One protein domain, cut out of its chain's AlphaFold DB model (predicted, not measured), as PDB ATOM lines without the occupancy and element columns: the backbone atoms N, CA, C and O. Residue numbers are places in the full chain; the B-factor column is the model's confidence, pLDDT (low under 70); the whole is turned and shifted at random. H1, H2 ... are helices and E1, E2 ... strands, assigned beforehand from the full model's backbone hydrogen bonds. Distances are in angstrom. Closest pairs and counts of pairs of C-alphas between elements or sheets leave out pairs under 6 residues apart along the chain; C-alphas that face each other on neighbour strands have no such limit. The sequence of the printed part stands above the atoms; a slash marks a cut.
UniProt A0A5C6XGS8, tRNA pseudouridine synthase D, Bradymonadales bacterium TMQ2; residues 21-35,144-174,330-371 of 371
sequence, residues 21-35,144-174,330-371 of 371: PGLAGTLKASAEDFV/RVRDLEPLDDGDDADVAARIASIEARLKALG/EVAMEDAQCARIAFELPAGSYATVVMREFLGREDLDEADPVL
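What this domain is: This is residues 21 to 35, 144 to 174 and 330 to 371 of the 371 residues of the protein "tRNA pseudouridine synthase D" of Bradymonadales bacterium TMQ2 (UniProt A0A5C6XGS8). A hairpin of two strands, E1 and E2, has two helices over one face: H1 is beside E1, and the shorter H2 is beside E2. Three long unnamed stretches, residues 21 to 35, 144 to 158 and 360 to 371, run along one side of these parts. The printed part has 88 residues, under half of them in named elements, which follow as H1, E1, E2, H2; the sheet is antiparallel, E1 - E2, and the class is mixed, helices and strands. It is compact, with a radius of gyration of the C-alphas of 12.7 A and spans of 39 by 31 by 24 A.

How they stand to each other: Strands E1, residues 330 to 333, and E2, residues 339 to 346, form an antiparallel hairpin at 166 degrees. N 330 and O 342, 2.8 A apart, are within hydrogen-bond range, as are N 332 and O 340, 2.9 A apart. Residues 144 to 145 make a short antiparallel pairing with residues 339 to 340 of E2. The closest C-alphas of helix H1, residues 159 to 173, and E1 are those of Glu 167 and Val 331, 7.1 A apart. H1 and E2 are near each other, with 5 pairs of C-alphas within 10 A. With residues 163 to 166 alone, H1 only just touches helix H2, residues 351 to 359, with 3 pairs of C-alphas within 8 A; the closest are those of Ile 166 and Phe 358, 6.6 A apart. Their lines stand at a steep tilt of 46 degrees, opposite ways. The closest C-alphas of E2 and H2 are those of Leu 345 and Ala 351, 7.6 A apart. E1 and H2 are apart. Each O i to N i+4 pair of H1 is within hydrogen-bond range, against 3 of 5 in H2.

Where its parts are: H1 measures 21.2 A from C-alpha 159 at (20.943, -41.157, -5.138) to C-alpha 173. E1 measures 10.4 A, E2 22.9 A and H2 12.1 A, ending with C-alpha 359 at (9.925, -43.995, -4.719).

The domain as a whole: The C-alphas farthest apart, those of Gly 154 and Ala 347, are 40.5 A apart. Residues 36 to 143 and 175 to 329 are not printed; the C-alpha gaps are 8.8 A and 13.0 A. The links E1 to E2 and E2 to H2 are tight. Confidence is low, with pLDDT under 70, at residues 151 to 157 and 362 to 371.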
ATOM      1  N   PRO A  21      13.156 -35.853  -1.464       89.06
ATOM      2  CA  PRO A  21      12.998 -36.262  -2.844       89.06
ATOM      3  C   PRO A  21      13.061 -37.790  -2.951       89.06
ATOM      4  O   PRO A  21      13.935 -38.446  -2.380       89.06
ATOM      5  N   GLY A  22      12.112 -38.364  -3.690       88.62
ATOM      6  CA  GLY A  22      12.080 -39.800  -3.957       88.62
ATOM      7  C   GLY A  22      13.141 -40.247  -4.960       88.62
ATOM      8  O   GLY A  22      13.864 -39.448  -5.556       88.62
ATOM      9  N   LEU A  23      13.201 -41.558  -5.173       87.94
ATOM     10  CA  LEU A  23      14.127 -42.198  -6.107       87.94
ATOM     11  C   LEU A  23      13.635 -42.225  -7.561       87.94
ATOM     12  O   LEU A  23      14.444 -42.458  -8.449       87.94
ATOM     13  N   ALA A  24      12.335 -42.022  -7.805       81.19
ATOM     14  CA  ALA A  24      11.671 -42.045  -9.119       81.19
ATOM     15  C   ALA A  24      11.784 -43.342  -9.964       81.19
ATOM     16  O   ALA A  24      11.016 -43.473 -10.919       81.19
ATOM     17  N   GLY A  25      12.636 -44.303  -9.582       85.62
ATOM     18  CA  GLY A  25      12.933 -45.539 -10.319       85.62
ATOM     19  C   GLY A  25      11.796 -46.567 -10.451       85.62
ATOM     20  O   GLY A  25      10.671 -46.364  -9.980       85.62
ATOM     21  N   THR A  26      12.121 -47.691 -11.095       86.81
ATOM     22  CA  THR A  26      11.183 -48.751 -11.512       86.81
ATOM     23  C   THR A  26      11.246 -49.965 -10.581       86.81
ATOM     24  O   THR A  26      12.332 -50.402 -10.190       86.81
ATOM     25  N   LEU A  27      10.086 -50.543 -10.252       85.44
ATOM     26  CA  LEU A  27       9.954 -51.831  -9.555       85.44
ATOM     27  C   LEU A  27       9.496 -52.939 -10.522       85.44
ATOM     28  O   LEU A  27       9.061 -52.652 -11.633       85.44
ATOM     29  N   LYS A  28       9.679 -54.206 -10.109       82.94
ATOM     30  CA  LYS A  28       9.329 -55.447 -10.846       82.94
ATOM     31  C   LYS A  28       9.644 -55.420 -12.349       82.94
ATOM     32  O   LYS A  28       8.919 -56.015 -13.148       82.94
ATOM     33  N   ALA A  29      10.771 -54.826 -12.747       82.19
ATOM     34  CA  ALA A  29      11.269 -54.955 -14.119       82.19
ATOM     35  C   ALA A  29      11.487 -56.435 -14.499       82.19
ATOM     36  O   ALA A  29      11.284 -56.839 -15.646       82.19
ATOM     37  N   SER A  30      11.842 -57.257 -13.511       86.94
ATOM     38  CA  SER A  30      11.834 -58.716 -13.563       86.94
ATOM     39  C   SER A  30      11.242 -59.313 -12.283       86.94
ATOM     40  O   SER A  30      11.114 -58.638 -11.259       86.94
ATOM     41  N   ALA A  31      10.891 -60.601 -12.305       86.44
ATOM     42  CA  ALA A  31      10.366 -61.276 -11.117       86.44
ATOM     43  C   ALA A  31      11.399 -61.334  -9.976       86.44
ATOM     44  O   ALA A  31      11.030 -61.334  -8.803       86.44
ATOM     45  N   GLU A  32      12.682 -61.377 -10.329       91.94
ATOM     46  CA  GLU A  32      13.840 -61.394  -9.435       91.94
ATOM     47  C   GLU A  32      14.056 -60.055  -8.709       91.94
ATOM     48  O   GLU A  32      14.738 -60.001  -7.684       91.94
ATOM     49  N   ASP A  33      13.437 -58.980  -9.199       91.31
ATOM     50  CA  ASP A  33      13.442 -57.673  -8.537       91.31
ATOM     51  C   ASP A  33      12.414 -57.582  -7.408       91.31
ATOM     52  O   ASP A  33      12.381 -56.591  -6.682       91.31
ATOM     53  N   PHE A  34      11.570 -58.604  -7.249       93.44
ATOM     54  CA  PHE A  34      10.556 -58.655  -6.207       93.44
ATOM     55  C   PHE A  34      10.541 -60.032  -5.558       93.44
ATOM     56  O   PHE A  34       9.793 -60.935  -5.952       93.44
ATOM     57  N   VAL A  35      11.393 -60.188  -4.549       96.31
ATOM     58  CA  VAL A  35      11.518 -61.426  -3.785       96.31
ATOM     59  C   VAL A  35      10.718 -61.315  -2.493       96.31
ATOM     60  O   VAL A  35      10.873 -60.361  -1.730       96.31
ATOM     61  N   ARG A 144      14.306 -54.718  -5.651       94.69
ATOM     62  CA  ARG A 144      15.270 -53.933  -6.427       94.69
ATOM     63  C   ARG A 144      14.560 -52.786  -7.117       94.69
ATOM     64  O   ARG A 144      13.611 -53.010  -7.864       94.69
ATOM     65  N   VAL A 145      15.033 -51.571  -6.863       93.25
ATOM     66  CA  VAL A 145      14.625 -50.377  -7.605       93.25
ATOM     67  C   VAL A 145      15.682 -50.117  -8.662       93.25
ATOM     68  O   VAL A 145      16.843 -49.880  -8.322       93.25
ATOM     69  N   ARG A 146      15.273 -50.195  -9.925       91.50
ATOM     70  CA  ARG A 146      16.126 -49.971 -11.096       91.50
ATOM     71  C   ARG A 146      15.896 -48.585 -11.679       91.50
ATOM     72  O   ARG A 146      14.999 -47.863 -11.243       91.50
ATOM     73  N   ASP A 147      16.697 -48.258 -12.687       89.94
ATOM     74  CA  ASP A 147      16.620 -47.006 -13.439       89.94
ATOM     75  C   ASP A 147      16.738 -45.786 -12.516       89.94
ATOM     76  O   ASP A 147      16.023 -44.795 -12.656       89.94
ATOM     77  N   LEU A 148      17.615 -45.884 -11.511       88.69
ATOM     78  CA  LEU A 148      17.893 -44.765 -10.624       88.69
ATOM     79  C   LEU A 148      18.690 -43.715 -11.390       88.69
ATOM     80  O   LEU A 148      19.794 -43.971 -11.879       88.69
ATOM     81  N   GLU A 149      18.118 -42.522 -11.469       80.69
ATOM     82  CA  GLU A 149      18.743 -41.367 -12.093       80.69
ATOM     83  C   GLU A 149      19.086 -40.313 -11.029       80.69
ATOM     84  O   GLU A 149      18.357 -40.147 -10.033       80.69
ATOM     85  N   PRO A 150      20.209 -39.592 -11.195       73.06
ATOM     86  CA  PRO A 150      20.424 -38.333 -10.498       73.06
ATOM     87  C   PRO A 150      19.255 -37.376 -10.757       73.06
ATOM     88  O   PRO A 150      18.655 -37.396 -11.828       73.06
ATOM     89  N   LEU A 151      18.938 -36.543  -9.771       66.00
ATOM     90  CA  LEU A 151      17.970 -35.464  -9.946       66.00
ATOM     91  C   LEU A 151      18.590 -34.360 -10.810       66.00
ATOM     92  O   LEU A 151      19.749 -34.003 -10.609       66.00
ATOM     93  N   ASP A 152      17.823 -33.841 -11.766       59.94
ATOM     94  CA  ASP A 152      18.215 -32.737 -12.666       59.94
ATOM     95  C   ASP A 152      17.580 -31.400 -12.215       59.94
ATOM     96  O   ASP A 152      17.469 -30.428 -12.961       59.94
ATOM     97  N   ASP A 153      17.103 -31.362 -10.969       56.41
ATOM     98  CA  ASP A 153      16.225 -30.336 -10.397       56.41
ATOM     99  C   ASP A 153      16.942 -29.366  -9.433       56.41
ATOM    100  O   ASP A 153      16.305 -28.570  -8.743       56.41
ATOM    101  N   GLY A 154      18.279 -29.353  -9.442       52.75
ATOM    102  CA  GLY A 154      19.098 -28.401  -8.677       52.75
ATOM    103  C   GLY A 154      19.254 -28.731  -7.188       52.75
ATOM    104  O   GLY A 154      19.830 -27.932  -6.449       52.75
ATOM    105  N   ASP A 155      18.762 -29.895  -6.758       56.47
ATOM    106  CA  ASP A 155      19.019 -30.493  -5.448       56.47
ATOM    107  C   ASP A 155      20.253 -31.411  -5.580       56.47
ATOM    108  O   ASP A 155      20.182 -32.480  -6.184       56.47
ATOM    109  N   ASP A 156      21.411 -30.988  -5.056       52.47
ATOM    110  CA  ASP A 156      22.728 -31.647  -5.229       52.47
ATOM    111  C   ASP A 156      22.849 -33.030  -4.528       52.47
ATOM    112  O   ASP A 156      23.945 -33.584  -4.375       52.47
ATOM    113  N   ALA A 157      21.744 -33.608  -4.051       62.91
ATOM    114  CA  ALA A 157      21.752 -34.879  -3.338       62.91
ATOM    115  C   ALA A 157      21.838 -36.075  -4.304       62.91
ATOM    116  O   ALA A 157      20.856 -36.477  -4.938       62.91
ATOM    117  N   ASP A 158      23.012 -36.711  -4.340       81.69
ATOM    118  CA  ASP A 158      23.219 -38.006  -4.999       81.69
ATOM    119  C   ASP A 158      22.179 -39.056  -4.534       81.69
ATOM    120  O   ASP A 158      21.678 -39.015  -3.403       81.69
ATOM    121  N   VAL A 159      21.855 -40.023  -5.400       87.31
ATOM    122  CA  VAL A 159      20.943 -41.157  -5.138       87.31
ATOM    123  C   VAL A 159      21.241 -41.801  -3.778       87.31
ATOM    124  O   VAL A 159      20.325 -42.043  -2.990       87.31
ATOM    125  N   ALA A 160      22.521 -42.014  -3.465       88.62
ATOM    126  CA  ALA A 160      22.944 -42.614  -2.204       88.62
ATOM    127  C   ALA A 160      22.576 -41.756  -0.977       88.62
ATOM    128  O   ALA A 160      22.157 -42.291   0.051       88.62
ATOM    129  N   ALA A 161      22.679 -40.427  -1.077       89.81
ATOM    130  CA  ALA A 161      22.317 -39.509   0.003       89.81
ATOM    131  C   ALA A 161      20.797 -39.467   0.239       89.81
ATOM    132  O   ALA A 161      20.344 -39.427   1.391       89.81
ATOM    133  N   ARG A 162      20.003 -39.541  -0.839       90.50
ATOM    134  CA  ARG A 162      18.536 -39.666  -0.760       90.50
ATOM    135  C   ARG A 162      18.126 -40.958  -0.065       90.50
ATOM    136  O   ARG A 162      17.353 -40.918   0.893       90.50
ATOM    137  N   ILE A 163      18.707 -42.083  -0.488       93.38
ATOM    138  CA  ILE A 163      18.514 -43.391   0.151       93.38
ATOM    139  C   ILE A 163      18.827 -43.314   1.642       93.38
ATOM    140  O   ILE A 163      17.974 -43.676   2.448       93.38
ATOM    141  N   ALA A 164      20.006 -42.805   2.008       94.50
ATOM    142  CA  ALA A 164      20.436 -42.736   3.401       94.50
ATOM    143  C   ALA A 164      19.486 -41.886   4.261       94.50
ATOM    144  O   ALA A 164      19.191 -42.245   5.399       94.50
ATOM    145  N   SER A 165      18.964 -40.786   3.712       95.44
ATOM    146  CA  SER A 165      18.024 -39.901   4.413       95.44
ATOM    147  C   SER A 165      16.671 -40.576   4.658       95.44
ATOM    148  O   SER A 165      16.146 -40.525   5.774       95.44
ATOM    149  N   ILE A 166      16.123 -41.245   3.638       96.12
ATOM    150  CA  ILE A 166      14.862 -41.992   3.747       96.12
ATOM    151  C   ILE A 166      15.045 -43.178   4.700       96.12
ATOM    152  O   ILE A 166      14.272 -43.334   5.643       96.12
ATOM    153  N   GLU A 167      16.101 -43.973   4.520       97.06
ATOM    154  CA  GLU A 167      16.422 -45.121   5.371       97.06
ATOM    155  C   GLU A 167      16.561 -44.715   6.842       97.06
ATOM    156  O   GLU A 167      15.933 -45.330   7.706       97.06
ATOM    157  N   ALA A 168      17.328 -43.660   7.139       97.00
ATOM    158  CA  ALA A 168      17.507 -43.167   8.501       97.00
ATOM    159  C   ALA A 168      16.168 -42.768   9.136       97.00
ATOM    160  O   ALA A 168      15.904 -43.101  10.295       97.00
ATOM    161  N   ARG A 169      15.289 -42.109   8.371       96.94
ATOM    162  CA  ARG A 169      13.965 -41.711   8.854       96.94
ATOM    163  C   ARG A 169      13.062 -42.913   9.113       96.94
ATOM    164  O   ARG A 169      12.443 -42.975  10.174       96.94
ATOM    165  N   LEU A 170      13.014 -43.877   8.196       97.12
ATOM    166  CA  LEU A 170      12.199 -45.081   8.365       97.12
ATOM    167  C   LEU A 170      12.716 -45.972   9.502       97.12
ATOM    168  O   LEU A 170      11.911 -46.556  10.221       97.12
ATOM    169  N   LYS A 171      14.034 -46.039   9.729       96.19
ATOM    170  CA  LYS A 171      14.616 -46.731  10.892       96.19
ATOM    171  C   LYS A 171      14.255 -46.053  12.210       96.19
ATOM    172  O   LYS A 171      13.915 -46.738  13.169       96.19
ATOM    173  N   ALA A 172      14.310 -44.722  12.258       94.94
ATOM    174  CA  ALA A 172      14.043 -43.961  13.477       94.94
ATOM    175  C   ALA A 172      12.551 -43.892  13.836       94.94
ATOM    176  O   ALA A 172      12.191 -43.860  15.014       94.94
ATOM    177  N   LEU A 173      11.677 -43.816  12.829       95.38
ATOM    178  CA  LEU A 173      10.254 -43.546  13.028       95.38
ATOM    179  C   LEU A 173       9.350 -44.736  12.694       95.38
ATOM    180  O   LEU A 173       8.207 -44.771  13.142       95.38
ATOM    181  N   GLY A 174       9.832 -45.715  11.934       95.69
ATOM    182  CA  GLY A 174       8.981 -46.714  11.297       95.69
ATOM    183  C   GLY A 174       8.208 -46.142  10.106       95.69
ATOM    184  O   GLY A 174       8.450 -45.023   9.653       95.69
ATOM    185  N   GLU A 330      17.311 -52.723   5.446       97.25
ATOM    186  CA  GLU A 330      18.631 -52.597   4.851       97.25
ATOM    187  C   GLU A 330      18.483 -52.036   3.447       97.25
ATOM    188  O   GLU A 330      17.682 -52.536   2.651       97.25
ATOM    189  N   VAL A 331      19.277 -51.018   3.125       96.75
ATOM    190  CA  VAL A 331      19.359 -50.497   1.765       96.75
ATOM    191  C   VAL A 331      20.806 -50.473   1.311       96.75
ATOM    192  O   VAL A 331      21.697 -50.053   2.045       96.75
ATOM    193  N   ALA A 332      21.051 -50.947   0.095       94.25
ATOM    194  CA  ALA A 332      22.372 -50.931  -0.509       94.25
ATOM    195  C   ALA A 332      22.270 -50.662  -2.009       94.25
ATOM    196  O   ALA A 332      21.410 -51.224  -2.685       94.25
ATOM    197  N   MET A 333      23.184 -49.847  -2.536       93.25
ATOM    198  CA  MET A 333      23.408 -49.773  -3.979       93.25
ATOM    199  C   MET A 333      24.048 -51.089  -4.437       93.25
ATOM    200  O   MET A 333      25.075 -51.495  -3.890       93.25
ATOM    201  N   GLU A 334      23.442 -51.763  -5.413       91.75
ATOM    202  CA  GLU A 334      24.052 -52.924  -6.080       91.75
ATOM    203  C   GLU A 334      24.960 -52.471  -7.232       91.75
ATOM    204  O   GLU A 334      26.005 -53.073  -7.475       91.75
ATOM    205  N   ASP A 335      24.588 -51.376  -7.900       88.19
ATOM    206  CA  ASP A 335      25.377 -50.688  -8.923       88.19
ATOM    207  C   ASP A 335      25.009 -49.188  -8.969       88.19
ATOM    208  O   ASP A 335      24.407 -48.669  -8.034       88.19
ATOM    209  N   ALA A 336      25.401 -48.459 -10.019       85.62
ATOM    210  CA  ALA A 336      25.146 -47.020 -10.136       85.62
ATOM    211  C   ALA A 336      23.661 -46.645 -10.327       85.62
ATOM    212  O   ALA A 336      23.296 -45.506 -10.051       85.62
ATOM    213  N   GLN A 337      22.819 -47.564 -10.807       89.69
ATOM    214  CA  GLN A 337      21.414 -47.310 -11.153       89.69
ATOM    215  C   GLN A 337      20.437 -48.303 -10.502       89.69
ATOM    216  O   GLN A 337      19.248 -48.298 -10.822       89.69
ATOM    217  N   CYS A 338      20.920 -49.153  -9.593       92.31
ATOM    218  CA  CYS A 338      20.132 -50.174  -8.914       92.31
ATOM    219  C   CYS A 338      20.379 -50.157  -7.402       92.31
ATOM    220  O   CYS A 338      21.519 -50.277  -6.943       92.31
ATOM    221  N   ALA A 339      19.298 -50.081  -6.625       95.06
ATOM    222  CA  ALA A 339      19.326 -50.233  -5.174       95.06
ATOM    223  C   ALA A 339      18.510 -51.451  -4.734       95.06
ATOM    224  O   ALA A 339      17.355 -51.619  -5.131       95.06
ATOM    225  N   ARG A 340      19.095 -52.264  -3.853       96.44
ATOM    226  CA  ARG A 340      18.423 -53.342  -3.128       96.44
ATOM    227  C   ARG A 340      17.896 -52.800  -1.806       96.44
ATOM    228  O   ARG A 340      18.664 -52.289  -0.995       96.44
ATOM    229  N   ILE A 341      16.599 -52.958  -1.587       97.69
ATOM    230  CA  ILE A 341      15.886 -52.580  -0.371       97.69
ATOM    231  C   ILE A 341      15.308 -53.862   0.232       97.69
ATOM    232  O   ILE A 341      14.428 -54.494  -0.356       97.69
ATOM    233  N   ALA A 342      15.809 -54.252   1.400       98.06
ATOM    234  CA  ALA A 342      15.371 -55.438   2.123       98.06
ATOM    235  C   ALA A 342      14.747 -55.057   3.469       98.06
ATOM    236  O   ALA A 342      15.242 -54.169   4.156       98.06
ATOM    237  N   PHE A 343      13.637 -55.694   3.834       98.00
ATOM    238  CA  PHE A 343      12.945 -55.449   5.102       98.00
ATOM    239  C   PHE A 343      11.979 -56.583   5.447       98.00
ATOM    240  O   PHE A 343      11.641 -57.421   4.614       98.00
ATOM    241  N   GLU A 344      11.482 -56.589   6.679       96.75
ATOM    242  CA  GLU A 344      10.477 -57.540   7.150       96.75
ATOM    243  C   GLU A 344       9.214 -56.801   7.572       96.75
ATOM    244  O   GLU A 344       9.293 -55.767   8.230       96.75
ATOM    245  N   LEU A 345       8.046 -57.339   7.215       94.06
ATOM    246  CA  LEU A 345       6.759 -56.808   7.662       94.06
ATOM    247  C   LEU A 345       5.905 -57.912   8.288       94.06
ATOM    248  O   LEU A 345       5.890 -59.038   7.777       94.06
ATOM    249  N   PRO A 346       5.122 -57.596   9.336       92.00
ATOM    250  CA  PRO A 346       4.196 -58.549   9.925       92.00
ATOM    251  C   PRO A 346       3.075 -58.928   8.950       92.00
ATOM    252  O   PRO A 346       2.799 -58.250   7.951       92.00
ATOM    253  N   ALA A 347       2.394 -60.031   9.248       88.50
ATOM    254  CA  ALA A 347       1.296 -60.516   8.426       88.50
ATOM    255  C   ALA A 347       0.191 -59.453   8.261       88.50
ATOM    256  O   ALA A 347      -0.281 -58.841   9.218       88.50
ATOM    257  N   GLY A 348      -0.265 -59.257   7.021       83.75
ATOM    258  CA  GLY A 348      -1.300 -58.271   6.703       83.75
ATOM    259  C   GLY A 348      -0.793 -56.838   6.527       83.75
ATOM    260  O   GLY A 348      -1.624 -55.933   6.422       83.75
ATOM    261  N   SER A 349       0.520 -56.625   6.491       88.69
ATOM    262  CA  SER A 349       1.168 -55.404   5.995       88.69
ATOM    263  C   SER A 349       1.652 -55.579   4.553       88.69
ATOM    264  O   SER A 349       1.711 -56.701   4.047       88.69
ATOM    265  N   TYR A 350       1.955 -54.468   3.883       86.19
ATOM    266  CA  TYR A 350       2.214 -54.424   2.443       86.19
ATOM    267  C   TYR A 350       3.564 -53.790   2.142       86.19
ATOM    268  O   TYR A 350       3.862 -52.719   2.660       86.19
ATOM    269  N   ALA A 351       4.348 -54.386   1.247       90.88
ATOM    270  CA  ALA A 351       5.619 -53.800   0.823       90.88
ATOM    271  C   ALA A 351       5.453 -52.417   0.178       90.88
ATOM    272  O   ALA A 351       6.307 -51.548   0.340       90.88
ATOM    273  N   THR A 352       4.324 -52.179  -0.497       87.69
ATOM    274  CA  THR A 352       4.021 -50.895  -1.142       87.69
ATOM    275  C   THR A 352       4.008 -49.718  -0.167       87.69
ATOM    276  O   THR A 352       4.375 -48.617  -0.570       87.69
ATOM    277  N   VAL A 353       3.675 -49.921   1.118       90.50
ATOM    278  CA  VAL A 353       3.719 -48.827   2.109       90.50
ATOM    279  C   VAL A 353       5.136 -48.392   2.457       90.50
ATOM    280  O   VAL A 353       5.338 -47.240   2.813       90.50
ATOM    281  N   VAL A 354       6.117 -49.286   2.326       94.44
ATOM    282  CA  VAL A 354       7.536 -48.953   2.493       94.44
ATOM    283  C   VAL A 354       8.056 -48.335   1.201       94.44
ATOM    284  O   VAL A 354       8.666 -47.270   1.206       94.44
ATOM    285  N   MET A 355       7.762 -48.975   0.067       93.50
ATOM    286  CA  MET A 355       8.306 -48.561  -1.224       93.50
ATOM    287  C   MET A 355       7.815 -47.196  -1.687       93.50
ATOM    288  O   MET A 355       8.553 -46.499  -2.375       93.50
ATOM    289  N   ARG A 356       6.615 -46.767  -1.285       91.62
ATOM    290  CA  ARG A 356       6.108 -45.429  -1.623       91.62
ATOM    291  C   ARG A 356       6.964 -44.312  -1.029       91.62
ATOM    292  O   ARG A 356       7.112 -43.258  -1.645       91.62
ATOM    293  N   GLU A 357       7.556 -44.559   0.139       94.25
ATOM    294  CA  GLU A 357       8.451 -43.613   0.804       94.25
ATOM    295  C   GLU A 357       9.751 -43.460   0.013       94.25
ATOM    296  O   GLU A 357      10.141 -42.335  -0.280       94.25
ATOM    297  N   PHE A 358      10.346 -44.574  -0.427       93.75
ATOM    298  CA  PHE A 358      11.537 -44.567  -1.281       93.75
ATOM    299  C   PHE A 358      11.269 -43.992  -2.673       93.75
ATOM    300  O   PHE A 358      12.023 -43.156  -3.155       93.75
ATOM    301  N   LEU A 359      10.193 -44.406  -3.339       91.38
ATOM    302  CA  LEU A 359       9.925 -43.995  -4.719       91.38
ATOM    303  C   LEU A 359       9.430 -42.553  -4.847       91.38
ATOM    304  O   LEU A 359       9.466 -42.004  -5.946       91.38
ATOM    305  N   GLY A 360       8.982 -41.931  -3.757       88.62
ATOM    306  CA  GLY A 360       8.456 -40.571  -3.808       88.62
ATOM    307  C   GLY A 360       7.020 -40.464  -4.319       88.62
ATOM    308  O   GLY A 360       6.586 -39.366  -4.653       88.62
ATOM    309  N   ARG A 361       6.285 -41.577  -4.424       81.44
ATOM    310  CA  ARG A 361       4.969 -41.630  -5.084       81.44
ATOM    311  C   ARG A 361       3.857 -41.864  -4.078       81.44
ATOM    312  O   ARG A 361       3.994 -42.698  -3.191       81.44
ATOM    313  N   GLU A 362       2.743 -41.153  -4.214       69.25
ATOM    314  CA  GLU A 362       1.600 -41.357  -3.320       69.25
ATOM    315  C   GLU A 362       0.857 -42.664  -3.635       69.25
ATOM    316  O   GLU A 362       0.504 -43.396  -2.708       69.25
ATOM    317  N   ASP A 363       0.733 -43.014  -4.914       63.03
ATOM    318  CA  ASP A 363       0.045 -44.220  -5.361       63.03
ATOM    319  C   ASP A 363       1.037 -45.230  -5.945       63.03
ATOM    320  O   ASP A 363       1.643 -45.017  -6.991       63.03
ATOM    321  N   LEU A 364       1.189 -46.352  -5.243       60.94
ATOM    322  CA  LEU A 364       1.825 -47.568  -5.739       60.94
ATOM    323  C   LEU A 364       0.741 -48.647  -5.780       60.94
ATOM    324  O   LEU A 364       0.562 -49.408  -4.827       60.94
ATOM    325  N   ASP A 365      -0.052 -48.657  -6.850       54.66
ATOM    326  CA  ASP A 365      -1.047 -49.708  -7.066       54.66
ATOM    327  C   ASP A 365      -0.304 -50.932  -7.618       54.66
ATOM    328  O   ASP A 365       0.304 -50.830  -8.669       54.66
ATOM    329  N   GLU A 366      -0.355 -52.111  -6.982       47.94
ATOM    330  CA  GLU A 366       0.290 -53.358  -7.484       47.94
ATOM    331  C   GLU A 366      -0.112 -53.758  -8.923       47.94
ATOM    332  O   GLU A 366       0.439 -54.706  -9.480       47.94
ATOM    333  N   ALA A 367      -1.107 -53.075  -9.500       39.47
ATOM    334  CA  ALA A 367      -1.576 -53.209 -10.873       39.47
ATOM    335  C   ALA A 367      -1.056 -52.114 -11.833       39.47
ATOM    336  O   ALA A 367      -1.413 -52.150 -13.013       39.47
ATOM    337  N   ASP A 368      -0.282 -51.142 -11.349       43.12
ATOM    338  CA  ASP A 368       0.385 -50.130 -12.165       43.12
ATOM    339  C   ASP A 368       1.507 -50.817 -12.969       43.12
ATOM    340  O   ASP A 368       2.331 -51.505 -12.376       43.12
ATOM    341  N   PRO A 369       1.543 -50.713 -14.309       34.78
ATOM    342  CA  PRO A 369       2.581 -51.342 -15.133       34.78
ATOM    343  C   PRO A 369       4.005 -50.802 -14.899       34.78
ATOM    344  O   PRO A 369       4.936 -51.327 -15.503       34.78
ATOM    345  N   VAL A 370       4.172 -49.762 -14.072       36.28
ATOM    346  CA  VAL A 370       5.476 -49.243 -13.600       36.28
ATOM    347  C   VAL A 370       5.920 -49.915 -12.283       36.28
ATOM    348  O   VAL A 370       6.983 -49.604 -11.743       36.28
ATOM    349  N   LEU A 371       5.097 -50.829 -11.759       41.44
ATOM    350  CA  LEU A 371       5.343 -51.583 -10.540       41.44
ATOM    351  C   LEU A 371       5.804 -53.002 -10.779       41.44
ATOM    352  O   LEU A 371       5.236 -53.714 -11.645       41.44
TER     353      LEU A 371